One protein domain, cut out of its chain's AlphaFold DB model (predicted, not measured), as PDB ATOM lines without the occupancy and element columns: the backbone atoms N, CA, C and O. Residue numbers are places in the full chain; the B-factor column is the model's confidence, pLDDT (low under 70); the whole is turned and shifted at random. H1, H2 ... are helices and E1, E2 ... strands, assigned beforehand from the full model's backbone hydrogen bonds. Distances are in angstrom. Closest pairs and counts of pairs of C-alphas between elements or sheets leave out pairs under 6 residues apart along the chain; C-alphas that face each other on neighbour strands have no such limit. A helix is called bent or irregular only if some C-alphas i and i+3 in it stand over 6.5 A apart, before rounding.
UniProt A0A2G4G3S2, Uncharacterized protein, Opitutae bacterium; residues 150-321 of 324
ATOM      1  N   ARG A 150     -22.142 -49.383 233.423       95.50
ATOM      2  CA  ARG A 150     -21.515 -48.544 232.403       95.50
ATOM      3  C   ARG A 150     -21.272 -49.331 231.124       95.50
ATOM      4  O   ARG A 150     -21.087 -50.543 231.159       95.50
ATOM      5  N   ILE A 151     -21.229 -48.630 230.007       93.31
ATOM      6  CA  ILE A 151     -20.974 -49.188 228.684       93.31
ATOM      7  C   ILE A 151     -19.881 -48.364 228.018       93.31
ATOM      8  O   ILE A 151     -19.880 -47.138 228.109       93.31
ATOM      9  N   ALA A 152     -18.946 -49.044 227.360       90.62
ATOM     10  CA  ALA A 152     -17.985 -48.406 226.473       90.62
ATOM     11  C   ALA A 152     -18.529 -48.465 225.042       90.62
ATOM     12  O   ALA A 152     -18.706 -49.548 224.488       90.62
ATOM     13  N   ILE A 153     -18.802 -47.301 224.462       86.38
ATOM     14  CA  ILE A 153     -19.281 -47.155 223.090       86.38
ATOM     15  C   ILE A 153     -18.101 -46.712 222.236       86.38
ATOM     16  O   ILE A 153     -17.421 -45.741 222.572       86.38
ATOM     17  N   LEU A 154     -17.858 -47.424 221.137       84.31
ATOM     18  CA  LEU A 154     -16.920 -46.992 220.108       84.31
ATOM     19  C   LEU A 154     -17.708 -46.235 219.030       84.31
ATOM     20  O   LEU A 154     -18.460 -46.875 218.292       84.31
ATOM     21  N   PRO A 155     -17.600 -44.899 218.941       79.81
ATOM     22  CA  PRO A 155     -18.207 -44.163 217.840       79.81
ATOM     23  C   PRO A 155     -17.525 -44.521 216.503       79.81
ATOM     24  O   PRO A 155     -16.376 -44.965 216.506       79.81
ATOM     25  N   PRO A 156     -18.182 -44.284 215.348       78.38
ATOM     26  CA  PRO A 156     -17.596 -44.539 214.025       78.38
ATOM     27  C   PRO A 156     -16.256 -43.828 213.785       78.38
ATOM     28  O   PRO A 156     -15.423 -44.294 213.013       78.38
ATOM     29  N   SER A 157     -16.056 -42.689 214.446       80.62
ATOM     30  CA  SER A 157     -14.812 -41.931 214.457       80.62
ATOM     31  C   SER A 157     -14.612 -41.346 215.852       80.62
ATOM     32  O   SER A 157     -15.530 -40.729 216.397       80.62
ATOM     33  N   GLY A 158     -13.432 -41.550 216.437       80.75
ATOM     34  CA  GLY A 158     -13.059 -41.007 217.744       80.75
ATOM     35  C   GLY A 158     -12.724 -42.062 218.807       80.75
ATOM     36  O   GLY A 158     -12.717 -43.263 218.531       80.75
ATOM     37  N   PRO A 159     -12.388 -41.612 220.029       86.62
ATOM     38  CA  PRO A 159     -12.046 -42.498 221.136       86.62
ATOM     39  C   PRO A 159     -13.285 -43.196 221.711       86.62
ATOM     40  O   PRO A 159     -14.416 -42.747 221.524       86.62
ATOM     41  N   TYR A 160     -13.064 -44.264 222.481       84.81
ATOM     42  CA  TYR A 160     -14.118 -44.890 223.281       84.81
ATOM     43  C   TYR A 160     -14.756 -43.877 224.240       84.81
ATOM     44  O   TYR A 160     -14.060 -43.198 224.997       84.81
ATOM     45  N   ILE A 161     -16.087 -43.835 224.254       88.94
ATOM     46  CA  ILE A 161     -16.876 -43.007 225.164       88.94
ATOM     47  C   ILE A 161     -17.547 -43.927 226.179       88.94
ATOM     48  O   ILE A 161     -18.254 -44.865 225.811       88.94
ATOM     49  N   VAL A 162     -17.343 -43.659 227.468       91.31
ATOM     50  CA  VAL A 162     -18.044 -44.378 228.536       91.31
ATOM     51  C   VAL A 162     -19.360 -43.666 228.831       91.31
ATOM     52  O   VAL A 162     -19.364 -42.486 229.169       91.31
ATOM     53  N   LYS A 163     -20.472 -44.392 228.722       93.12
ATOM     54  CA  LYS A 163     -21.811 -43.937 229.115       93.12
ATOM     55  C   LYS A 163     -22.307 -44.758 230.302       93.12
ATOM     56  O   LYS A 163     -21.943 -45.924 230.461       93.12
ATOM     57  N   LEU A 164     -23.122 -44.142 231.147       95.38
ATOM     58  CA  LEU A 164     -23.842 -44.828 232.216       95.38
ATOM     59  C   LEU A 164     -25.180 -45.326 231.684       95.38
ATOM     60  O   LEU A 164     -25.730 -44.733 230.756       95.38
ATOM     61  N   VAL A 165     -25.693 -46.406 232.268       95.44
ATOM     62  CA  VAL A 165     -26.988 -46.977 231.883       95.44
ATOM     63  C   VAL A 165     -27.946 -46.992 233.066       95.44
ATOM     64  O   VAL A 165     -27.538 -47.285 234.196       95.44
ATOM     65  N   SER A 166     -29.212 -46.674 232.818       95.31
ATOM     66  CA  SER A 166     -30.285 -46.801 233.807       95.31
ATOM     67  C   SER A 166     -30.892 -48.214 233.808       95.31
ATOM     68  O   SER A 166     -30.652 -48.974 232.866       95.31
ATOM     69  N   PRO A 167     -31.675 -48.606 234.837       94.19
ATOM     70  CA  PRO A 167     -32.406 -49.874 234.828       94.19
ATOM     71  C   PRO A 167     -33.323 -50.021 233.613       94.19
ATOM     72  O   PRO A 167     -33.525 -51.120 233.133       94.19
ATOM     73  N   GLU A 168     -33.861 -48.921 233.096       92.31
ATOM     74  CA  GLU A 168     -34.751 -48.914 231.930       92.31
ATOM     75  C   GLU A 168     -33.990 -49.020 230.597       92.31
ATOM     76  O   GLU A 168     -34.593 -48.944 229.533       92.31
ATOM     77  N   GLY A 169     -32.662 -49.141 230.640       92.94
ATOM     78  CA  GLY A 169     -31.820 -49.267 229.457       92.94
ATOM     79  C   GLY A 169     -31.413 -47.951 228.801       92.94
ATOM     80  O   GLY A 169     -30.801 -47.975 227.737       92.94
ATOM     81  N   VAL A 170     -31.701 -46.804 229.422       93.38
ATOM     82  CA  VAL A 170     -31.362 -45.482 228.872       93.38
ATOM     83  C   VAL A 170     -29.890 -45.166 229.116       93.38
ATOM     84  O   VAL A 170     -29.411 -45.248 230.251       93.38
ATOM     85  N   LEU A 171     -29.180 -44.759 228.061       93.62
ATOM     86  CA  LEU A 171     -27.797 -44.293 228.143       93.62
ATOM     87  C   LEU A 171     -27.734 -42.802 228.490       93.62
ATOM     88  O   LEU A 171     -28.460 -41.985 227.932       93.62
ATOM     89  N   PHE A 172     -26.820 -42.423 229.382       93.62
ATOM     90  CA  PHE A 172     -26.589 -41.024 229.746       93.62
ATOM     91  C   PHE A 172     -25.126 -40.757 230.126       93.62
ATOM     92  O   PHE A 172     -24.334 -41.676 230.344       93.62
ATOM     93  N   SER A 173     -24.735 -39.481 230.153       90.62
ATOM     94  CA  SER A 173     -23.331 -39.067 230.314       90.62
ATOM     95  C   SER A 173     -22.796 -39.220 231.743       90.62
ATOM     96  O   SER A 173     -21.596 -39.407 231.919       90.62
ATOM     97  N   GLY A 174     -23.662 -39.176 232.760       92.62
ATOM     98  CA  GLY A 174     -23.244 -39.269 234.160       92.62
ATOM     99  C   GLY A 174     -22.592 -37.987 234.677       92.62
ATOM    100  O   GLY A 174     -21.663 -38.046 235.480       92.62
ATOM    101  N   THR A 175     -23.049 -36.824 234.215       92.50
ATOM    102  CA  THR A 175     -22.545 -35.519 234.653       92.50
ATOM    103  C   THR A 175     -22.670 -35.394 236.174       92.50
ATOM    104  O   THR A 175     -23.729 -35.646 236.749       92.50
ATOM    105  N   GLY A 176     -21.566 -35.026 236.829       92.38
ATOM    106  CA  GLY A 176     -21.484 -34.868 238.282       92.38
ATOM    107  C   GLY A 176     -21.300 -36.165 239.079       92.38
ATOM    108  O   GLY A 176     -21.005 -36.094 240.272       92.38
ATOM    109  N   TYR A 177     -21.399 -37.347 238.457       93.50
ATOM    110  CA  TYR A 177     -21.161 -38.604 239.169       93.50
ATOM    111  C   TYR A 177     -19.707 -38.697 239.679       93.50
ATOM    112  O   TYR A 177     -18.768 -38.505 238.899       93.50
ATOM    113  N   PRO A 178     -19.484 -39.076 240.953       92.69
ATOM    114  CA  PRO A 178     -18.140 -39.287 241.473       92.69
ATOM    115  C   PRO A 178     -17.410 -40.404 240.721       92.69
ATOM    116  O   PRO A 178     -17.966 -41.483 240.494       92.69
ATOM    117  N   GLN A 179     -16.129 -40.187 240.413       90.94
ATOM    118  CA  GLN A 179     -15.304 -41.156 239.681       90.94
ATOM    119  C   GLN A 179     -15.232 -42.522 240.383       90.94
ATOM    120  O   GLN A 179     -15.254 -43.571 239.743       90.94
ATOM    121  N   GLN A 180     -15.182 -42.528 241.717       88.88
ATOM    122  CA  GLN A 180     -15.166 -43.767 242.490       88.88
ATOM    123  C   GLN A 180     -16.485 -44.544 242.353       88.88
ATOM    124  O   GLN A 180     -16.475 -45.771 242.241       88.88
ATOM    125  N   SER A 181     -17.620 -43.839 242.304       88.38
ATOM    126  CA  SER A 181     -18.932 -44.452 242.100       88.38
ATOM    127  C   SER A 181     -19.035 -45.072 240.711       88.38
ATOM    128  O   SER A 181     -19.454 -46.221 240.603       88.38
ATOM    129  N   THR A 182     -18.585 -44.380 239.661       91.81
ATOM    130  CA  THR A 182     -18.614 -44.910 238.286       91.81
ATOM    131  C   THR A 182     -17.630 -46.059 238.067       91.81
ATOM    132  O   THR A 182     -17.973 -47.023 237.386       91.81
ATOM    133  N   ALA A 183     -16.449 -46.034 238.692       89.06
ATOM    134  CA  ALA A 183     -15.478 -47.132 238.616       89.06
ATOM    135  C   ALA A 183     -15.981 -48.436 239.271       89.06
ATOM    136  O   ALA A 183     -15.628 -49.544 238.840       89.06
ATOM    137  N   SER A 184     -16.825 -48.309 240.301       90.25
ATOM    138  CA  SER A 184     -17.450 -49.444 240.990       90.25
ATOM    139  C   SER A 184     -18.595 -50.090 240.203       90.25
ATOM    140  O   SER A 184     -18.975 -51.219 240.509       90.25
ATOM    141  N   LEU A 185     -19.109 -49.425 239.161       96.00
ATOM    142  CA  LEU A 185     -20.149 -49.993 238.310       96.00
ATOM    143  C   LEU A 185     -19.570 -51.087 237.395       96.00
ATOM    144  O   LEU A 185     -18.470 -50.914 236.843       96.00
ATOM    145  N   PRO A 186     -20.299 -52.200 237.215       96.81
ATOM    146  CA  PRO A 186     -19.938 -53.227 236.254       96.81
ATOM    147  C   PRO A 186     -20.089 -52.705 234.819       96.81
ATOM    148  O   PRO A 186     -20.914 -51.831 234.536       96.81
ATOM    149  N   VAL A 187     -19.269 -53.239 233.917       96.25
ATOM    150  CA  VAL A 187     -19.318 -52.940 232.481       96.25
ATOM    151  C   VAL A 187     -20.274 -53.906 231.794       96.25
ATOM    152  O   VAL A 187     -20.151 -55.109 231.986       96.25
ATOM    153  N   ILE A 188     -21.192 -53.417 230.970       95.62
ATOM    154  CA  ILE A 188     -22.007 -54.286 230.116       95.62
ATOM    155  C   ILE A 188     -21.272 -54.559 228.795       95.62
ATOM    156  O   ILE A 188     -20.756 -53.634 228.165       95.62
ATOM    157  N   THR A 189     -21.242 -55.824 228.369       93.31
ATOM    158  CA  THR A 189     -20.678 -56.286 227.088       93.31
ATOM    159  C   THR A 189     -21.704 -57.060 226.269       93.31
ATOM    160  O   THR A 189     -22.754 -57.456 226.777       93.31
ATOM    161  N   ASP A 190     -21.381 -57.286 224.990       89.88
ATOM    162  CA  ASP A 190     -22.217 -58.042 224.045       89.88
ATOM    163  C   ASP A 190     -23.637 -57.471 223.898       89.88
ATOM    164  O   ASP A 190     -24.583 -58.195 223.599       89.88
ATOM    165  N   PHE A 191     -23.783 -56.171 224.141       89.00
ATOM    166  CA  PHE A 191     -25.051 -55.468 224.079       89.00
ATOM    167  C   PHE A 191     -25.385 -55.048 222.647       89.00
ATOM    168  O   PHE A 191     -24.508 -54.920 221.789       89.00
ATOM    169  N   ARG A 192     -26.670 -54.792 222.410       87.75
ATOM    170  CA  ARG A 192     -27.174 -54.149 221.195       87.75
ATOM    171  C   ARG A 192     -27.774 -52.808 221.587       87.75
ATOM    172  O   ARG A 192     -28.247 -52.656 222.711       87.75
ATOM    173  N   THR A 193     -27.692 -51.830 220.698       87.25
ATOM    174  CA  THR A 193     -28.283 -50.511 220.927       87.25
ATOM    175  C   THR A 193     -29.371 -50.247 219.910       87.25
ATOM    176  O   THR A 193     -29.131 -50.399 218.712       87.25
ATOM    177  N   SER A 194     -30.509 -49.770 220.395       84.38
ATOM    178  CA  SER A 194     -31.592 -49.231 219.580       84.38
ATOM    179  C   SER A 194     -31.610 -47.705 219.673       84.38
ATOM    180  O   SER A 194     -31.376 -47.126 220.733       84.38
ATOM    181  N   GLY A 195     -31.904 -47.038 218.556       80.50
ATOM    182  CA  GLY A 195     -31.905 -45.575 218.465       80.50
ATOM    183  C   GLY A 195     -30.525 -44.961 218.203       80.50
ATOM    184  O   GLY A 195     -29.534 -45.662 218.012       80.50
ATOM    185  N   GLU A 196     -30.474 -43.630 218.165       71.44
ATOM    186  CA  GLU A 196     -29.279 -42.864 217.798       71.44
ATOM    187  C   GLU A 196     -28.999 -41.735 218.805       71.44
ATOM    188  O   GLU A 196     -29.912 -41.159 219.409       71.44
ATOM    189  N   GLY A 197     -27.716 -41.415 218.991       72.25
ATOM    190  CA  GLY A 197     -27.266 -40.295 219.816       72.25
ATOM    191  C   GLY A 197     -27.565 -40.461 221.310       72.25
ATOM    192  O   GLY A 197     -27.390 -41.532 221.886       72.25
ATOM    193  N   GLU A 198     -27.999 -39.381 221.965       69.00
ATOM    194  CA  GLU A 198     -28.256 -39.351 223.417       69.00
ATOM    195  C   GLU A 198     -29.523 -40.097 223.851       69.00
ATOM    196  O   GLU A 198     -29.715 -40.336 225.042       69.00
ATOM    197  N   LYS A 199     -30.373 -40.490 222.898       73.00
ATOM    198  CA  LYS A 199     -31.588 -41.278 223.147       73.00
ATOM    199  C   LYS A 199     -31.393 -42.769 222.879       73.00
ATOM    200  O   LYS A 199     -32.374 -43.508 222.877       73.00
ATOM    201  N   ALA A 200     -30.157 -43.203 222.636       84.00
ATOM    202  CA  ALA A 200     -29.856 -44.611 222.460       84.00
ATOM    203  C   ALA A 200     -30.233 -45.398 223.726       84.00
ATOM    204  O   ALA A 200     -29.876 -45.022 224.850       84.00
ATOM    205  N   SER A 201     -30.954 -46.495 223.527       89.75
ATOM    206  CA  SER A 201     -31.264 -47.475 224.556       89.75
ATOM    207  C   SER A 201     -30.493 -48.758 224.299       89.75
ATOM    208  O   SER A 201     -30.067 -49.038 223.178       89.75
ATOM    209  N   VAL A 202     -30.305 -49.542 225.347       90.88
ATOM    210  CA  VAL A 202     -29.613 -50.823 225.271       90.88
ATOM    211  C   VAL A 202     -30.639 -51.939 225.316       90.88
ATOM    212  O   VAL A 202     -31.393 -52.038 226.281       90.88
ATOM    213  N   ASP A 203     -30.642 -52.781 224.292       87.12
ATOM    214  CA  ASP A 203     -31.558 -53.914 224.210       87.12
ATOM    215  C   ASP A 203     -31.176 -54.976 225.255       87.12
ATOM    216  O   ASP A 203     -30.001 -55.154 225.597       87.12
ATOM    217  N   GLY A 204     -32.163 -55.723 225.746       82.12
ATOM    218  CA  GLY A 204     -32.007 -56.742 226.787       82.12
ATOM    219  C   GLY A 204     -32.048 -56.181 228.213       82.12
ATOM    220  O   GLY A 204     -32.187 -56.947 229.173       82.12
ATOM    221  N   LEU A 205     -31.977 -54.857 228.386       89.31
ATOM    222  CA  LEU A 205     -32.084 -54.206 229.697       89.31
ATOM    223  C   LEU A 205     -33.527 -54.081 230.186       89.31
ATOM    224  O   LEU A 205     -33.747 -53.982 231.386       89.31
ATOM    225  N   GLU A 206     -34.513 -54.251 229.318       84.56
ATOM    226  CA  GLU A 206     -35.900 -54.500 229.699       84.56
ATOM    227  C   GLU A 206     -36.056 -55.759 230.578       84.56
ATOM    228  O   GLU A 206     -36.864 -55.761 231.508       84.56
ATOM    229  N   VAL A 207     -35.229 -56.792 230.361       82.75
ATOM    230  CA  VAL A 207     -35.224 -58.032 231.164       82.75
ATOM    231  C   VAL A 207     -34.219 -57.947 232.319       82.75
ATOM    232  O   VAL A 207     -34.525 -58.291 233.463       82.75
ATOM    233  N   VAL A 208     -33.002 -57.474 232.036       89.12
ATOM    234  CA  VAL A 208     -31.866 -57.497 232.978       89.12
ATOM    235  C   VAL A 208     -31.811 -56.257 233.882       89.12
ATOM    236  O   VAL A 208     -31.229 -56.283 234.965       89.12
ATOM    237  N   GLY A 209     -32.453 -55.163 233.497       92.62
ATOM    238  CA  GLY A 209     -32.516 -53.922 234.263       92.62
ATOM    239  C   GLY A 209     -33.054 -54.091 235.686       92.62
ATOM    240  O   GLY A 209     -32.367 -53.702 236.638       92.62
ATOM    241  N   PRO A 210     -34.224 -54.737 235.878       93.31
ATOM    242  CA  PRO A 210     -34.746 -55.067 237.203       93.31
ATOM    243  C   PRO A 210     -33.797 -55.937 238.039       93.31
ATOM    244  O   PRO A 210     -33.712 -55.747 239.257       93.31
ATOM    245  N   PHE A 211     -33.053 -56.850 237.403       94.19
ATOM    246  CA  PHE A 211     -32.016 -57.646 238.062       94.19
ATOM    247  C   PHE A 211     -30.892 -56.756 238.603       94.19
ATOM    248  O   PHE A 211     -30.571 -56.827 239.789       94.19
ATOM    249  N   LEU A 212     -30.335 -55.866 237.775       95.75
ATOM    250  CA  LEU A 212     -29.239 -54.978 238.180       95.75
ATOM    251  C   LEU A 212     -29.668 -53.975 239.245       95.75
ATOM    252  O   LEU A 212     -28.919 -53.713 240.188       95.75
ATOM    253  N   PHE A 213     -30.884 -53.444 239.125       96.00
ATOM    254  CA  PHE A 213     -31.466 -52.582 240.144       96.00
ATOM    255  C   PHE A 213     -31.594 -53.321 241.481       96.00
ATOM    256  O   PHE A 213     -31.119 -52.825 242.505       96.00
ATOM    257  N   THR A 214     -32.168 -54.529 241.475       96.12
ATOM    258  CA  THR A 214     -32.350 -55.344 242.687       96.12
ATOM    259  C   THR A 214     -31.010 -55.733 243.303       96.12
ATOM    260  O   THR A 214     -30.806 -55.562 244.501       96.12
ATOM    261  N   ALA A 215     -30.057 -56.195 242.495       96.00
ATOM    262  CA  ALA A 215     -28.724 -56.551 242.960       96.00
ATOM    263  C   ALA A 215     -28.006 -55.366 243.615       96.00
ATOM    264  O   ALA A 215     -27.428 -55.508 244.689       96.00
ATOM    265  N   ARG A 216     -28.080 -54.174 243.014       94.88
ATOM    266  CA  ARG A 216     -27.438 -52.979 243.566       94.88
ATOM    267  C   ARG A 216     -28.085 -52.498 244.868       94.88
ATOM    268  O   ARG A 216     -27.374 -52.017 245.748       94.88
ATOM    269  N   THR A 217     -29.411 -52.571 244.966       94.44
ATOM    270  CA  THR A 217     -30.183 -52.025 246.097       94.44
ATOM    271  C   THR A 217     -30.267 -52.986 247.277       94.44
ATOM    272  O   THR A 217     -30.056 -52.571 248.412       94.44
ATOM    273  N   MET A 218     -30.531 -54.266 247.011       96.12
ATOM    274  CA  MET A 218     -30.768 -55.297 248.026       96.12
ATOM    275  C   MET A 218     -29.508 -56.115 248.336       96.12
ATOM    276  O   MET A 218     -29.338 -56.573 249.462       96.12
ATOM    277  N   TYR A 219     -28.595 -56.267 247.368       95.50
ATOM    278  CA  TYR A 219     -27.390 -57.102 247.491       95.50
ATOM    279  C   TYR A 219     -26.082 -56.340 247.172       95.50
ATOM    280  O   TYR A 219     -25.237 -56.833 246.413       95.50
ATOM    281  N   PRO A 220     -25.848 -55.145 247.760       93.94
ATOM    282  CA  PRO A 220     -24.754 -54.255 247.359       93.94
ATOM    283  C   PRO A 220     -23.356 -54.869 247.528       93.94
ATOM    284  O   PRO A 220     -22.437 -54.504 246.797       93.94
ATOM    285  N   ASN A 221     -23.178 -55.798 248.473       92.56
ATOM    286  CA  ASN A 221     -21.894 -56.466 248.703       92.56
ATOM    287  C   ASN A 221     -21.517 -57.392 247.543       92.56
ATOM    288  O   ASN A 221     -20.377 -57.343 247.092       92.56
ATOM    289  N   HIS A 222     -22.471 -58.163 247.015       93.00
ATOM    290  CA  HIS A 222     -22.244 -58.983 245.824       93.00
ATOM    291  C   HIS A 222     -22.071 -58.106 244.588       93.00
ATOM    292  O   HIS A 222     -21.108 -58.268 243.848       93.00
ATOM    293  N   TYR A 223     -22.947 -57.116 244.407       95.25
ATOM    294  CA  TYR A 223     -22.912 -56.240 243.240       95.25
ATOM    295  C   TYR A 223     -21.564 -55.507 243.076       95.25
ATOM    296  O   TYR A 223     -21.029 -55.423 241.973       95.25
ATOM    297  N   LYS A 224     -20.947 -55.037 244.171       93.38
ATOM    298  CA  LYS A 224     -19.615 -54.393 244.140       93.38
ATOM    299  C   LYS A 224     -18.500 -55.309 243.627       93.38
ATOM    300  O   LYS A 224     -17.484 -54.817 243.134       93.38
ATOM    301  N   GLN A 225     -18.665 -56.624 243.745       94.19
ATOM    302  CA  GLN A 225     -17.691 -57.606 243.274       94.19
ATOM    303  C   GLN A 225     -17.778 -57.827 241.763       94.19
ATOM    304  O   GLN A 225     -16.885 -58.460 241.210       94.19
ATOM    305  N   TRP A 226     -18.812 -57.322 241.088       96.25
ATOM    306  CA  TRP A 226     -19.032 -57.549 239.662       96.25
ATOM    307  C   TRP A 226     -18.184 -56.592 238.823       96.25
ATOM    308  O   TRP A 226     -18.162 -55.379 239.052       96.25
ATOM    309  N   ALA A 227     -17.455 -57.153 237.862       95.94
ATOM    310  CA  ALA A 227     -16.623 -56.416 236.917       95.94
ATOM    311  C   ALA A 227     -17.364 -56.169 235.607       95.94
ATOM    312  O   ALA A 227     -17.403 -55.036 235.126       95.94
ATOM    313  N   THR A 228     -17.956 -57.232 235.067       96.56
ATOM    314  CA  THR A 228     -18.543 -57.247 233.728       96.56
ATOM    315  C   THR A 228     -19.825 -58.066 233.728       96.56
ATOM    316  O   THR A 228     -19.924 -59.068 234.433       96.56
ATOM    317  N   ILE A 229     -20.796 -57.648 232.924       95.69
ATOM    318  CA  ILE A 229     -22.061 -58.333 232.681       95.69
ATOM    319  C   ILE A 229     -22.171 -58.553 231.173       95.69
ATOM    320  O   ILE A 229     -22.208 -57.585 230.417       95.69
ATOM    321  N   SER A 230     -22.220 -59.805 230.728       93.25
ATOM    322  CA  SER A 230     -22.419 -60.119 229.312       93.25
ATOM    323  C   SER A 230     -23.896 -60.350 229.030       93.25
ATOM    324  O   SER A 230     -24.526 -61.207 229.654       93.25
ATOM    325  N   LEU A 231     -24.427 -59.609 228.056       90.69
ATOM    326  CA  LEU A 231     -25.795 -59.776 227.559       90.69
ATOM    327  C   LEU A 231     -25.883 -60.758 226.389       90.69
ATOM    328  O   LEU A 231     -26.954 -60.935 225.819       90.69
ATOM    329  N   ARG A 232     -24.786 -61.434 226.023       87.12
ATOM    330  CA  ARG A 232     -24.746 -62.356 224.876       87.12
ATOM    331  C   ARG A 232     -25.850 -63.409 224.942       87.12
ATOM    332  O   ARG A 232     -26.451 -63.728 223.921       87.12
ATOM    333  N   GLY A 233     -26.081 -63.943 226.139       79.12
ATOM    334  CA  GLY A 233     -27.110 -64.938 226.409       79.12
ATOM    335  C   GLY A 233     -28.505 -64.348 226.592       79.12
ATOM    336  O   GLY A 233     -29.445 -65.112 226.669       79.12
ATOM    337  N   CYS A 234     -28.696 -63.030 226.642       78.25
ATOM    338  CA  CYS A 234     -30.011 -62.435 226.900       78.25
ATOM    339  C   CYS A 234     -30.886 -62.300 225.641       78.25
ATOM    340  O   CYS A 234     -32.067 -61.988 225.752       78.25
ATOM    341  N   PHE A 235     -30.333 -62.542 224.450       70.44
ATOM    342  CA  PHE A 235     -31.032 -62.379 223.174       70.44
ATOM    343  C   PHE A 235     -31.427 -63.748 222.588       70.44
ATOM    344  O   PHE A 235     -30.572 -64.473 222.080       70.44
ATOM    345  N   GLY A 236     -32.718 -64.106 222.625       58.59
ATOM    346  CA  GLY A 236     -33.245 -65.382 222.113       58.59
ATOM    347  C   GLY A 236     -34.773 -65.393 221.946       58.59
ATOM    348  O   GLY A 236     -35.464 -64.548 222.501       58.59
ATOM    349  N   LEU A 237     -35.311 -66.340 221.164       47.12
ATOM    350  CA  LEU A 237     -36.729 -66.386 220.738       47.12
ATOM    351  C   LEU A 237     -37.736 -66.870 221.806       47.12
ATOM    352  O   LEU A 237     -38.897 -67.093 221.483       47.12
ATOM    353  N   GLN A 238     -37.330 -67.024 223.067       47.59
ATOM    354  CA  GLN A 238     -38.199 -67.392 224.191       47.59
ATOM    355  C   GLN A 238     -37.435 -67.156 225.502       47.59
ATOM    356  O   GLN A 238     -36.304 -67.638 225.644       47.59
ATOM    357  N   GLU A 239     -38.059 -66.461 226.459       43.69
ATOM    358  CA  GLU A 239     -37.522 -66.155 227.803       43.69
ATOM    359  C   GLU A 239     -37.101 -67.403 228.611       43.69
ATOM    360  O   GLU A 239     -36.331 -67.272 229.558       43.69
ATOM    361  N   ASP A 240     -37.509 -68.603 228.174       45.53
ATOM    362  CA  ASP A 240     -37.218 -69.903 228.802       45.53
ATOM    363  C   ASP A 240     -36.416 -70.884 227.918       45.53
ATOM    364  O   ASP A 240     -36.349 -72.087 228.191       45.53
ATOM    365  N   THR A 241     -35.776 -70.413 226.843       47.88
ATOM    366  CA  THR A 241     -34.840 -71.276 226.101       47.88
ATOM    367  C   THR A 241     -33.544 -71.475 226.888       47.88
ATOM    368  O   THR A 241     -33.018 -70.562 227.512       47.88
ATOM    369  N   LEU A 242     -32.991 -72.689 226.841       47.53
ATOM    370  CA  LEU A 242     -31.796 -73.143 227.583       47.53
ATOM    371  C   LEU A 242     -30.511 -72.329 227.328       47.53
ATOM    372  O   LEU A 242     -29.487 -72.564 227.971       47.53
ATOM    373  N   SER A 243     -30.551 -71.411 226.366       51.75
ATOM    374  CA  SER A 243     -29.490 -70.464 226.036       51.75
ATOM    375  C   SER A 243     -29.604 -69.132 226.781       51.75
ATOM    376  O   SER A 243     -28.621 -68.391 226.792       51.75
ATOM    377  N   SER A 244     -30.761 -68.834 227.384       74.00
ATOM    378  CA  SER A 244     -31.061 -67.526 227.956       74.00
ATOM    379  C   SER A 244     -30.444 -67.358 229.341       74.00
ATOM    380  O   SER A 244     -31.026 -67.729 230.360       74.00
ATOM    381  N   ASN A 245     -29.221 -66.838 229.368       84.19
ATOM    382  CA  ASN A 245     -28.426 -66.696 230.581       84.19
ATOM    383  C   ASN A 245     -27.837 -65.292 230.686       84.19
ATOM    384  O   ASN A 245     -27.517 -64.652 229.683       84.19
ATOM    385  N   LEU A 246     -27.664 -64.850 231.926       89.19
ATOM    386  CA  LEU A 246     -26.943 -63.643 232.274       89.19
ATOM    387  C   LEU A 246     -25.623 -64.032 232.935       89.19
ATOM    388  O   LEU A 246     -25.603 -64.633 234.013       89.19
ATOM    389  N   ASN A 247     -24.520 -63.672 232.289       92.62
ATOM    390  CA  ASN A 247     -23.186 -64.047 232.737       92.62
ATOM    391  C   ASN A 247     -22.536 -62.851 233.427       92.62
ATOM    392  O   ASN A 247     -22.422 -61.765 232.850       92.62
ATOM    393  N   ILE A 248     -22.099 -63.055 234.665       96.00
ATOM    394  CA  ILE A 248     -21.496 -62.024 235.504       96.00
ATOM    395  C   ILE A 248     -20.073 -62.424 235.830       96.00
ATOM    396  O   ILE A 248     -19.838 -63.412 236.518       96.00
ATOM    397  N   TYR A 249     -19.125 -61.615 235.382       95.94
ATOM    398  CA  TYR A 249     -17.715 -61.803 235.674       95.94
ATOM    399  C   TYR A 249     -17.328 -61.025 236.925       95.94
ATOM    400  O   TYR A 249     -17.664 -59.843 237.074       95.94
ATOM    401  N   LEU A 250     -16.606 -61.685 237.824       95.38
ATOM    402  CA  LEU A 250     -16.170 -61.094 239.083       95.38
ATOM    403  C   LEU A 250     -14.859 -60.323 238.911       95.38
ATOM    404  O   LEU A 250     -14.011 -60.640 238.079       95.38
ATOM    405  N   ARG A 251     -14.694 -59.267 239.711       93.75
ATOM    406  CA  ARG A 251     -13.463 -58.479 239.780       93.75
ATOM    407  C   ARG A 251     -12.333 -59.373 240.290       93.75
ATOM    408  O   ARG A 251     -12.492 -59.947 241.361       93.75
ATOM    409  N   PRO A 252     -11.167 -59.415 239.626       86.19
ATOM    410  CA  PRO A 252     -10.036 -60.204 240.113       86.19
ATOM    411  C   PRO A 252      -9.658 -59.874 241.564       86.19
ATOM    412  O   PRO A 252      -9.420 -60.767 242.362       86.19
ATOM    413  N   GLY A 253      -9.704 -58.590 241.939       86.12
ATOM    414  CA  GLY A 253      -9.406 -58.147 243.305       86.12
ATOM    415  C   GLY A 253     -10.470 -58.474 244.362       86.12
ATOM    416  O   GLY A 253     -10.241 -58.189 245.531       86.12
ATOM    417  N   SER A 254     -11.633 -59.025 243.989       87.12
ATOM    418  CA  SER A 254     -12.627 -59.517 244.957       87.12
ATOM    419  C   SER A 254     -12.454 -60.999 245.289       87.12
ATOM    420  O   SER A 254     -13.160 -61.506 246.158       87.12
ATOM    421  N   GLN A 255     -11.545 -61.683 244.592       88.12
ATOM    422  CA  GLN A 255     -11.293 -63.109 244.727       88.12
ATOM    423  C   GLN A 255      -9.976 -63.364 245.463       88.12
ATOM    424  O   GLN A 255      -9.061 -62.536 245.408       88.12
ATOM    425  N   PRO A 256      -9.857 -64.501 246.162       82.81
ATOM    426  CA  PRO A 256      -8.603 -64.873 246.793       82.81
ATOM    427  C   PRO A 256      -7.543 -65.205 245.730       82.81
ATOM    428  O   PRO A 256      -7.846 -65.809 244.705       82.81
ATOM    429  N   ILE A 257      -6.297 -64.798 245.980       80.69
ATOM    430  CA  ILE A 257      -5.167 -64.961 245.044       80.69
ATOM    431  C   ILE A 257      -4.473 -66.321 245.236       80.69
ATOM    432  O   ILE A 257      -3.873 -66.862 244.314       80.69
ATOM    433  N   ASP A 258      -4.546 -66.870 246.445       84.06
ATOM    434  CA  ASP A 258      -3.794 -68.032 246.924       84.06
ATOM    435  C   ASP A 258      -4.560 -69.361 246.823       84.06
ATOM    436  O   ASP A 258      -4.029 -70.416 247.169       84.06
ATOM    437  N   ARG A 259      -5.815 -69.331 246.364       83.94
ATOM    438  CA  ARG A 259      -6.680 -70.511 246.245       83.94
ATOM    439  C   ARG A 259      -7.636 -70.388 245.064       83.94
ATOM    440  O   ARG A 259      -7.687 -69.358 244.401       83.94
ATOM    441  N   ALA A 260      -8.414 -71.447 244.842       87.69
ATOM    442  CA  ALA A 260      -9.461 -71.481 243.832       87.69
ATOM    443  C   ALA A 260     -10.360 -70.235 243.896       87.69
ATOM    444  O   ALA A 260     -10.909 -69.916 244.954       87.69
ATOM    445  N   SER A 261     -10.517 -69.561 242.758       90.94
ATOM    446  CA  SER A 261     -11.325 -68.350 242.622       90.94
ATOM    447  C   SER A 261     -12.635 -68.612 241.890       90.94
ATOM    448  O   SER A 261     -12.726 -69.487 241.024       90.94
ATOM    449  N   LEU A 262     -13.644 -67.795 242.175       93.00
ATOM    450  CA  LEU A 262     -14.851 -67.726 241.367       93.00
ATOM    451  C   LEU A 262     -14.671 -66.637 240.305       93.00
ATOM    452  O   LEU A 262     -14.546 -65.462 240.636       93.00
ATOM    453  N   SER A 263     -14.646 -67.003 239.025       92.69
ATOM    454  CA  SER A 263     -14.481 -66.016 237.947       92.69
ATOM    455  C   SER A 263     -15.806 -65.552 237.359       92.69
ATOM    456  O   SER A 263     -15.901 -64.426 236.873       92.69
ATOM    457  N   GLU A 264     -16.820 -66.414 237.383       94.31
ATOM    458  CA  GLU A 264     -18.086 -66.178 236.697       94.31
ATOM    459  C   GLU A 264     -19.266 -66.738 237.491       94.31
ATOM    460  O   GLU A 264     -19.192 -67.835 238.049       94.31
ATOM    461  N   ILE A 265     -20.367 -65.991 237.505       94.75
ATOM    462  CA  ILE A 265     -21.668 -66.424 238.006       94.75
ATOM    463  C   ILE A 265     -22.657 -66.377 236.847       94.75
ATOM    464  O   ILE A 265     -22.780 -65.355 236.172       94.75
ATOM    465  N   VAL A 266     -23.370 -67.476 236.630       91.81
ATOM    466  CA  VAL A 266     -24.382 -67.597 235.582       91.81
ATOM    467  C   VAL A 266     -25.757 -67.645 236.226       91.81
ATOM    468  O   VAL A 266     -26.053 -68.558 237.008       91.81
ATOM    469  N   PHE A 267     -26.576 -66.663 235.862       90.25
ATOM    470  CA  PHE A 267     -27.977 -66.554 236.241       90.25
ATOM    471  C   PHE A 267     -28.884 -66.932 235.071       90.25
ATOM    472  O   PHE A 267     -28.566 -66.660 233.913       90.25
ATOM    473  N   SER A 268     -30.043 -67.498 235.380       85.69
ATOM    474  CA  SER A 268     -31.157 -67.628 234.447       85.69
ATOM    475  C   SER A 268     -31.874 -66.286 234.298       85.69
ATOM    476  O   SER A 268     -32.210 -65.637 235.291       85.69
ATOM    477  N   THR A 269     -32.186 -65.882 233.065       83.69
ATOM    478  CA  THR A 269     -32.954 -64.650 232.817       83.69
ATOM    479  C   THR A 269     -34.384 -64.711 233.361       83.69
ATOM    480  O   THR A 269     -34.937 -63.665 233.688       83.69
ATOM    481  N   SER A 270     -34.971 -65.902 233.521       81.94
ATOM    482  CA  SER A 270     -36.336 -66.068 234.042       81.94
ATOM    483  C   SER A 270     -36.400 -66.314 235.555       81.94
ATOM    484  O   SER A 270     -37.401 -65.974 236.186       81.94
ATOM    485  N   ASN A 271     -35.327 -66.819 236.181       85.00
ATOM    486  CA  ASN A 271     -35.320 -67.187 237.607       85.00
ATOM    487  C   ASN A 271     -34.328 -66.396 238.485       85.00
ATOM    488  O   ASN A 271     -34.129 -66.724 239.658       85.00
ATOM    489  N   TRP A 272     -33.730 -65.322 237.962       88.94
ATOM    490  CA  TRP A 272     -32.676 -64.571 238.654       88.94
ATOM    491  C   TRP A 272     -33.045 -64.092 240.068       88.94
ATOM    492  O   TRP A 272     -32.162 -63.945 240.910       88.94
ATOM    493  N   ARG A 273     -34.332 -63.837 240.363       89.81
ATOM    494  CA  ARG A 273     -34.786 -63.367 241.692       89.81
ATOM    495  C   ARG A 273     -34.474 -64.385 242.783       89.81
ATOM    496  O   ARG A 273     -33.858 -64.038 243.787       89.81
ATOM    497  N   ASN A 274     -34.861 -65.635 242.546       88.81
ATOM    498  CA  ASN A 274     -34.612 -66.739 243.468       88.81
ATOM    499  C   ASN A 274     -33.115 -67.060 243.522       88.81
ATOM    500  O   ASN A 274     -32.566 -67.334 244.583       88.81
ATOM    501  N   GLU A 275     -32.429 -66.975 242.383       90.25
ATOM    502  CA  GLU A 275     -30.990 -67.227 242.305       90.25
ATOM    503  C   GLU A 275     -30.157 -66.184 243.060       90.25
ATOM    504  O   GLU A 275     -29.178 -66.552 243.701       90.25
ATOM    505  N   LEU A 276     -30.551 -64.904 243.052       92.31
ATOM    506  CA  LEU A 276     -29.925 -63.877 243.894       92.31
ATOM    507  C   LEU A 276     -30.103 -64.183 245.384       92.31
ATOM    508  O   LEU A 276     -29.159 -64.029 246.158       92.31
ATOM    509  N   GLU A 277     -31.290 -64.640 245.785       91.44
ATOM    510  CA  GLU A 277     -31.537 -65.043 247.169       91.44
ATOM    511  C   GLU A 277     -30.657 -66.240 247.560       91.44
ATOM    512  O   GLU A 277     -30.026 -66.218 248.619       91.44
ATOM    513  N   ILE A 278     -30.548 -67.247 246.687       90.44
ATOM    514  CA  ILE A 278     -29.661 -68.402 246.882       90.44
ATOM    515  C   ILE A 278     -28.210 -67.936 247.005       90.44
ATOM    516  O   ILE A 278     -27.535 -68.311 247.962       90.44
ATOM    517  N   LEU A 279     -27.741 -67.091 246.080       92.50
ATOM    518  CA  LEU A 279     -26.383 -66.551 246.095       92.50
ATOM    519  C   LEU A 279     -26.075 -65.847 247.422       92.50
ATOM    520  O   LEU A 279     -24.999 -66.049 247.976       92.50
ATOM    521  N   SER A 280     -27.026 -65.075 247.953       91.81
ATOM    522  CA  SER A 280     -26.850 -64.331 249.207       91.81
ATOM    523  C   SER A 280     -26.680 -65.211 250.447       91.81
ATOM    524  O   SER A 280     -26.134 -64.768 251.455       91.81
ATOM    525  N   LYS A 281     -27.145 -66.462 250.374       91.44
ATOM    526  CA  LYS A 281     -27.087 -67.444 251.464       91.44
ATOM    527  C   LYS A 281     -25.953 -68.456 251.276       91.44
ATOM    528  O   LYS A 281     -25.723 -69.280 252.159       91.44
ATOM    529  N   LEU A 282     -25.274 -68.431 250.129       90.12
ATOM    530  CA  LEU A 282     -24.299 -69.444 249.752       90.12
ATOM    531  C   LEU A 282     -22.930 -69.161 250.384       90.12
ATOM    532  O   LEU A 282     -22.348 -68.097 250.178       90.12
ATOM    533  N   ASP A 283     -22.365 -70.151 251.077       89.31
ATOM    534  CA  ASP A 283     -20.963 -70.118 251.509       89.31
ATOM    535  C   ASP A 283     -20.037 -70.475 250.334       89.31
ATOM    536  O   ASP A 283     -19.585 -71.613 250.176       89.31
ATOM    537  N   ILE A 284     -19.795 -69.490 249.465       88.38
ATOM    538  CA  ILE A 284     -18.955 -69.640 248.267       88.38
ATOM    539  C   ILE A 284     -17.539 -70.089 248.646       88.38
ATOM    540  O   ILE A 284     -16.982 -70.978 248.004       88.38
ATOM    541  N   ASP A 285     -16.969 -69.517 249.706       86.25
ATOM    542  CA  ASP A 285     -15.619 -69.844 250.161       86.25
ATOM    543  C   ASP A 285     -15.517 -71.299 250.631       86.25
ATOM    544  O   ASP A 285     -14.569 -72.008 250.272       86.25
ATOM    545  N   GLY A 286     -16.500 -71.773 251.401       86.44
ATOM    546  CA  GLY A 286     -16.584 -73.170 251.812       86.44
ATOM    547  C   GLY A 286     -16.733 -74.128 250.628       86.44
ATOM    548  O   GLY A 286     -16.109 -75.193 250.619       86.44
ATOM    549  N   LEU A 287     -17.508 -73.752 249.606       86.50
ATOM    550  CA  LEU A 287     -17.671 -74.550 248.387       86.50
ATOM    551  C   LEU A 287     -16.383 -74.628 247.562       86.50
ATOM    552  O   LEU A 287     -16.004 -75.718 247.135       86.50
ATOM    553  N   LEU A 288     -15.683 -73.506 247.383       87.50
ATOM    554  CA  LEU A 288     -14.411 -73.465 246.658       87.50
ATOM    555  C   LEU A 288     -13.340 -74.312 247.362       87.50
ATOM    556  O   LEU A 288     -12.639 -75.076 246.703       87.50
ATOM    557  N   ARG A 289     -13.267 -74.269 248.700       85.38
ATOM    558  CA  ARG A 289     -12.333 -75.098 249.494       85.38
ATOM    559  C   ARG A 289     -12.606 -76.599 249.391       85.38
ATOM    560  O   ARG A 289     -11.673 -77.389 249.465       85.38
ATOM    561  N   LYS A 290     -13.875 -76.993 249.265       82.38
ATOM    562  CA  LYS A 290     -14.292 -78.400 249.143       82.38
ATOM    563  C   LYS A 290     -14.187 -78.932 247.716       82.38
ATOM    564  O   LYS A 290     -14.335 -80.135 247.517       82.38
ATOM    565  N   SER A 291     -13.988 -78.062 246.727       75.00
ATOM    566  CA  SER A 291     -13.939 -78.478 245.331       75.00
ATOM    567  C   SER A 291     -12.722 -79.385 245.090       75.00
ATOM    568  O   SER A 291     -11.568 -78.995 245.227       75.00
ATOM    569  N   THR A 292     -12.984 -80.652 244.773       60.12
ATOM    570  CA  THR A 292     -11.977 -81.729 244.706       60.12
ATOM    571  C   THR A 292     -11.188 -81.760 243.392       60.12
ATOM    572  O   THR A 292     -10.321 -82.609 243.211       60.12
ATOM    573  N   GLY A 293     -11.494 -80.854 242.458       65.38
ATOM    574  CA  GLY A 293     -11.057 -80.932 241.061       65.38
ATOM    575  C   GLY A 293      -9.710 -80.287 240.729       65.38
ATOM    576  O   GLY A 293      -9.346 -80.281 239.558       65.38
ATOM    577  N   GLY A 294      -8.998 -79.703 241.701       72.06
ATOM    578  CA  GLY A 294      -7.682 -79.077 241.485       72.06
ATOM    579  C   GLY A 294      -7.665 -77.875 240.527       72.06
ATOM    580  O   GLY A 294      -6.589 -77.400 240.171       72.06
ATOM    581  N   ALA A 295      -8.827 -77.377 240.092       83.75
ATOM    582  CA  ALA A 295      -8.907 -76.232 239.198       83.75
ATOM    583  C   ALA A 295      -8.648 -74.935 239.973       83.75
ATOM    584  O   ALA A 295      -9.092 -74.765 241.108       83.75
ATOM    585  N   SER A 296      -7.946 -73.995 239.346       85.75
ATOM    586  CA  SER A 296      -7.678 -72.678 239.932       85.75
ATOM    587  C   SER A 296      -8.864 -71.719 239.813       85.75
ATOM    588  O   SER A 296      -8.940 -70.757 240.574       85.75
ATOM    589  N   SER A 297      -9.808 -71.975 238.899       89.44
ATOM    590  CA  SER A 297     -10.975 -71.117 238.686       89.44
ATOM    591  C   SER A 297     -12.245 -71.903 238.377       89.44
ATOM    592  O   SER A 297     -12.213 -72.940 237.709       89.44
ATOM    593  N   TYR A 298     -13.377 -71.372 238.837       92.00
ATOM    594  CA  TYR A 298     -14.693 -71.989 238.708       92.00
ATOM    595  C   TYR A 298     -15.738 -71.014 238.157       92.00
ATOM    596  O   TYR A 298     -15.655 -69.800 238.355       92.00
ATOM    597  N   VAL A 299     -16.761 -71.581 237.513       91.88
ATOM    598  CA  VAL A 299     -18.034 -70.926 237.186       91.88
ATOM    599  C   VAL A 299     -19.102 -71.426 238.151       91.88
ATOM    600  O   VAL A 299     -19.306 -72.634 238.271       91.88
ATOM    601  N   LEU A 300     -19.821 -70.515 238.801       92.25
ATOM    602  CA  LEU A 300     -20.997 -70.842 239.603       92.25
ATOM    603  C   LEU A 300     -22.250 -70.726 238.739       92.25
ATOM    604  O   LEU A 300     -22.615 -69.638 238.302       92.25
ATOM    605  N   LYS A 301     -22.936 -71.843 238.515       90.06
ATOM    606  CA  LYS A 301     -24.237 -71.873 237.837       90.06
ATOM    607  C   LYS A 301     -25.325 -72.043 238.888       90.06
ATOM    608  O   LYS A 301     -25.318 -73.059 239.579       90.06
ATOM    609  N   LEU A 302     -26.217 -71.063 239.032       84.50
ATOM    610  CA  LEU A 302     -27.201 -71.033 240.127       84.50
ATOM    611  C   LEU A 302     -28.451 -71.881 239.854       84.50
ATOM    612  O   LEU A 302     -29.024 -72.433 240.791       84.50
ATOM    613  N   SER A 303     -28.819 -72.066 238.585       70.56
ATOM    614  CA  SER A 303     -29.859 -73.009 238.174       70.56
ATOM    615  C   SER A 303     -29.344 -73.920 237.071       70.56
ATOM    616  O   SER A 303     -29.260 -73.554 235.899       70.56
ATOM    617  N   ILE A 304     -28.982 -75.145 237.450       59.22
ATOM    618  CA  ILE A 304     -28.919 -76.261 236.510       59.22
ATOM    619  C   ILE A 304     -30.073 -77.182 236.878       59.22
ATOM    620  O   ILE A 304     -30.046 -77.818 237.930       59.22
ATOM    621  N   GLN A 305     -31.087 -77.271 236.019       56.19
ATOM    622  CA  GLN A 305     -32.131 -78.276 236.192       56.19
ATOM    623  C   GLN A 305     -31.496 -79.663 236.073       56.19
ATOM    624  O   GLN A 305     -31.022 -80.055 235.001       56.19
ATOM    625  N   ASN A 306     -31.468 -80.413 237.175       45.81
ATOM    626  CA  ASN A 306     -31.017 -81.795 237.145       45.81
ATOM    627  C   ASN A 306     -32.077 -82.645 236.424       45.81
ATOM    628  O   ASN A 306     -33.118 -82.975 236.986       45.81
ATOM    629  N   ARG A 307     -31.843 -82.949 235.144       50.19
ATOM    630  CA  ARG A 307     -32.810 -83.654 234.282       50.19
ATOM    631  C   ARG A 307     -32.962 -85.143 234.597       50.19
ATOM    632  O   ARG A 307     -33.806 -85.798 234.000       50.19
ATOM    633  N   THR A 308     -32.144 -85.688 235.495       50.19
ATOM    634  CA  THR A 308     -32.216 -87.099 235.900       50.19
ATOM    635  C   THR A 308     -33.216 -87.348 237.029       50.19
ATOM    636  O   THR A 308     -33.557 -88.500 237.285       50.19
ATOM    637  N   SER A 309     -33.718 -86.302 237.692       45.75
ATOM    638  CA  SER A 309     -34.719 -86.415 238.754       45.75
ATOM    639  C   SER A 309     -36.125 -86.095 238.240       45.75
ATOM    640  O   SER A 309     -36.327 -85.104 237.544       45.75
ATOM    641  N   ALA A 310     -37.119 -86.888 238.658       50.75
ATOM    642  CA  ALA A 310     -38.538 -86.717 238.304       50.75
ATOM    643  C   ALA A 310     -39.136 -85.352 238.718       50.75
ATOM    644  O   ALA A 310     -40.211 -84.974 238.258       50.75
ATOM    645  N   ARG A 311     -38.433 -84.603 239.577       51.59
ATOM    646  CA  ARG A 311     -38.646 -83.180 239.846       51.59
ATOM    647  C   ARG A 311     -37.294 -82.479 239.694       51.59
ATOM    648  O   ARG A 311     -36.397 -82.794 240.476       51.59
ATOM    649  N   PRO A 312     -37.090 -81.596 238.705       55.28
ATOM    650  CA  PRO A 312     -35.825 -80.889 238.553       55.28
ATOM    651  C   PRO A 312     -35.648 -79.927 239.731       55.28
ATOM    652  O   PRO A 312     -36.318 -78.902 239.819       55.28
ATOM    653  N   ILE A 313     -34.761 -80.275 240.661       54.84
ATOM    654  CA  ILE A 313     -34.342 -79.370 241.731       54.84
ATOM    655  C   ILE A 313     -33.230 -78.497 241.151       54.84
ATOM    656  O   ILE A 313     -32.277 -79.007 240.557       54.84
ATOM    657  N   SER A 314     -33.390 -77.181 241.268       59.50
ATOM    658  CA  SER A 314     -32.352 -76.225 240.878       59.50
ATOM    659  C   SER A 314     -31.327 -76.174 242.001       59.50
ATOM    660  O   SER A 314     -31.642 -75.721 243.098       59.50
ATOM    661  N   GLU A 315     -30.122 -76.674 241.745       69.81
ATOM    662  CA  GLU A 315     -29.028 -76.635 242.713       69.81
ATOM    663  C   GLU A 315     -27.863 -75.813 242.157       69.81
ATOM    664  O   GLU A 315     -27.485 -76.008 240.992       69.81
ATOM    665  N   PRO A 316     -27.262 -74.928 242.973       83.62
ATOM    666  CA  PRO A 316     -26.064 -74.215 242.580       83.62
ATOM    667  C   PRO A 316     -24.909 -75.205 242.397       83.62
ATOM    668  O   PRO A 316     -24.648 -76.047 243.257       83.62
ATOM    669  N   ARG A 317     -24.196 -75.107 241.272       85.88
ATOM    670  CA  ARG A 317     -23.068 -75.993 240.950       85.88
ATOM    671  C   ARG A 317     -21.837 -75.201 240.541       85.88
ATOM    672  O   ARG A 317     -21.922 -74.298 239.708       85.88
ATOM    673  N   LEU A 318     -20.691 -75.592 241.095       87.94
ATOM    674  CA  LEU A 318     -19.380 -75.132 240.652       87.94
ATOM    675  C   LEU A 318     -18.899 -76.009 239.497       87.94
ATOM    676  O   LEU A 318     -18.809 -77.229 239.623       87.94
ATOM    677  N   VAL A 319     -18.581 -75.375 238.375       88.31
ATOM    678  CA  VAL A 319     -18.014 -76.023 237.193       88.31
ATOM    679  C   VAL A 319     -16.570 -75.544 237.044       88.31
ATOM    680  O   VAL A 319     -16.365 -74.333 236.957       88.31
ATOM    681  N   PRO A 320     -15.567 -76.440 237.044       88.88
ATOM    682  CA  PRO A 320     -14.179 -76.036 236.852       88.88
ATOM    683  C   PRO A 320     -13.992 -75.450 235.454       88.88
ATOM    684  O   PRO A 320     -14.503 -75.987 234.468       88.88
ATOM    685  N   ILE A 321     -13.242 -74.356 235.363       84.81
ATOM    686  CA  ILE A 321     -12.782 -73.830 234.083       84.81
ATOM    687  C   ILE A 321     -11.507 -74.579 233.746       84.81
ATOM    688  O   ILE A 321     -10.481 -74.392 234.400       84.81
TER     689      ILE A 321
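What this domain is: This is residues 150 to 321 of the 324 residues of an uncharacterized protein of Opitutae bacterium (UniProt A0A2G4G3S2). A strongly twisted sheet of six strands makes a wall whose strands follow one another from E3 to E8 along the longest axis, each running crosswise to that axis, with H4 and H5 packed on one face over E7. Past its edge strand E3, the small hairpin of E1 and E2, with long loops, makes the other end. The printed part has 172 residues, with named elements in the order E1 E2 H1 E3 H2 H3 E4 E5 E6 H4 H5 E7 E8, and its class is mixed, helices and strands. The large sheet is mixed, in the order E3 E4 E5 E6 E7 E8. The whole is compact and rounded, with a radius of gyration of the C-alphas of 17.2 A and spans of 50 by 39 by 30 A.

Where its parts are: E1, residues 150 to 153, begins at C-alpha 150 (-21.515, -48.544, 232.403). E2 is residues 161 to 165, H1 179 to 184 and E3 187 to 189. H2, residues 205 to 218, is 18.4 A long and only just irregular: C-alphas 207 and 210 are 6.7 A apart. H3 is residues 220 to 224, E4 226 to 230 and E5 245 to 250. E6, residues 261 to 268, is 21.5 A long. H4 is residues 272 to 281 and H5 284 to 290. E7, residues 297 to 305, spans 22.5 A and bends by 66 degrees at residue 302. E8, residues 314 to 320, ends at C-alpha 320 (-14.179, -76.036, 236.852).

How they stand to each other: E1 and E2 form an antiparallel hairpin, with N 151 and O 163 2.8 A apart. The closest C-alphas of E1 and E3, of Arg 150 and Val 187, are 4.9 A apart. H1 is not on the large sheet. E3 and E4 are parallel, N 187 to O 227 2.9 A; with H2 and H3 between them they form a strand-helix-strand unit, two parallel neighbours joined through helices, with a left-handed crossover. E4, E5 and E6 form a meander, each strand the antiparallel neighbour of the one before: N 227 to O 249 and N 248 to O 265 are both 2.8 A. E6, H4, H5 and E7 form a second such unit, also left-handed; N 266 and O 300 of the parallel strands are 2.8 A apart. The antiparallel hairpin E7 and E8 has N 299 and O 319 2.8 A apart. H4 and H5, on the same face, give two layers, helices on one face of a sheet, at heights over the sheet of 9.1 A and 8.9 A. H4 runs slantwise to the strands, at 51 degrees to E7 on the local plane; H5 runs across them, at 77 degrees. The closest C-alphas of H4 and E7, of Glu 275 and Leu 302, are 5.8 A apart. H2 only just touches H4, with residues 211 to 215 alone and 3 pairs of C-alphas within 8 A, the closest those of Phe 211 and Trp 272 at 7.0 A. H2 and H3 touch only at the corner, closest at the C-alphas of Arg 216 and Tyr 223, 5.6 A. Every O i to N i+4 pair is within hydrogen-bond range in H1, H3, H4 and H5, and 8 of 10 in H2.

The domain as a whole: The two C-alphas farthest apart, of Gly 158 and Ala 310, are 56.2 A apart. The printed part has no cut. The links E2 to H1, E3 to H2 and E4 to E5 are long. The mean pLDDT of the printed part is 84.2; residue 198 and residues 236 to 243, 292 to 293 and 304 to 315 are under 70.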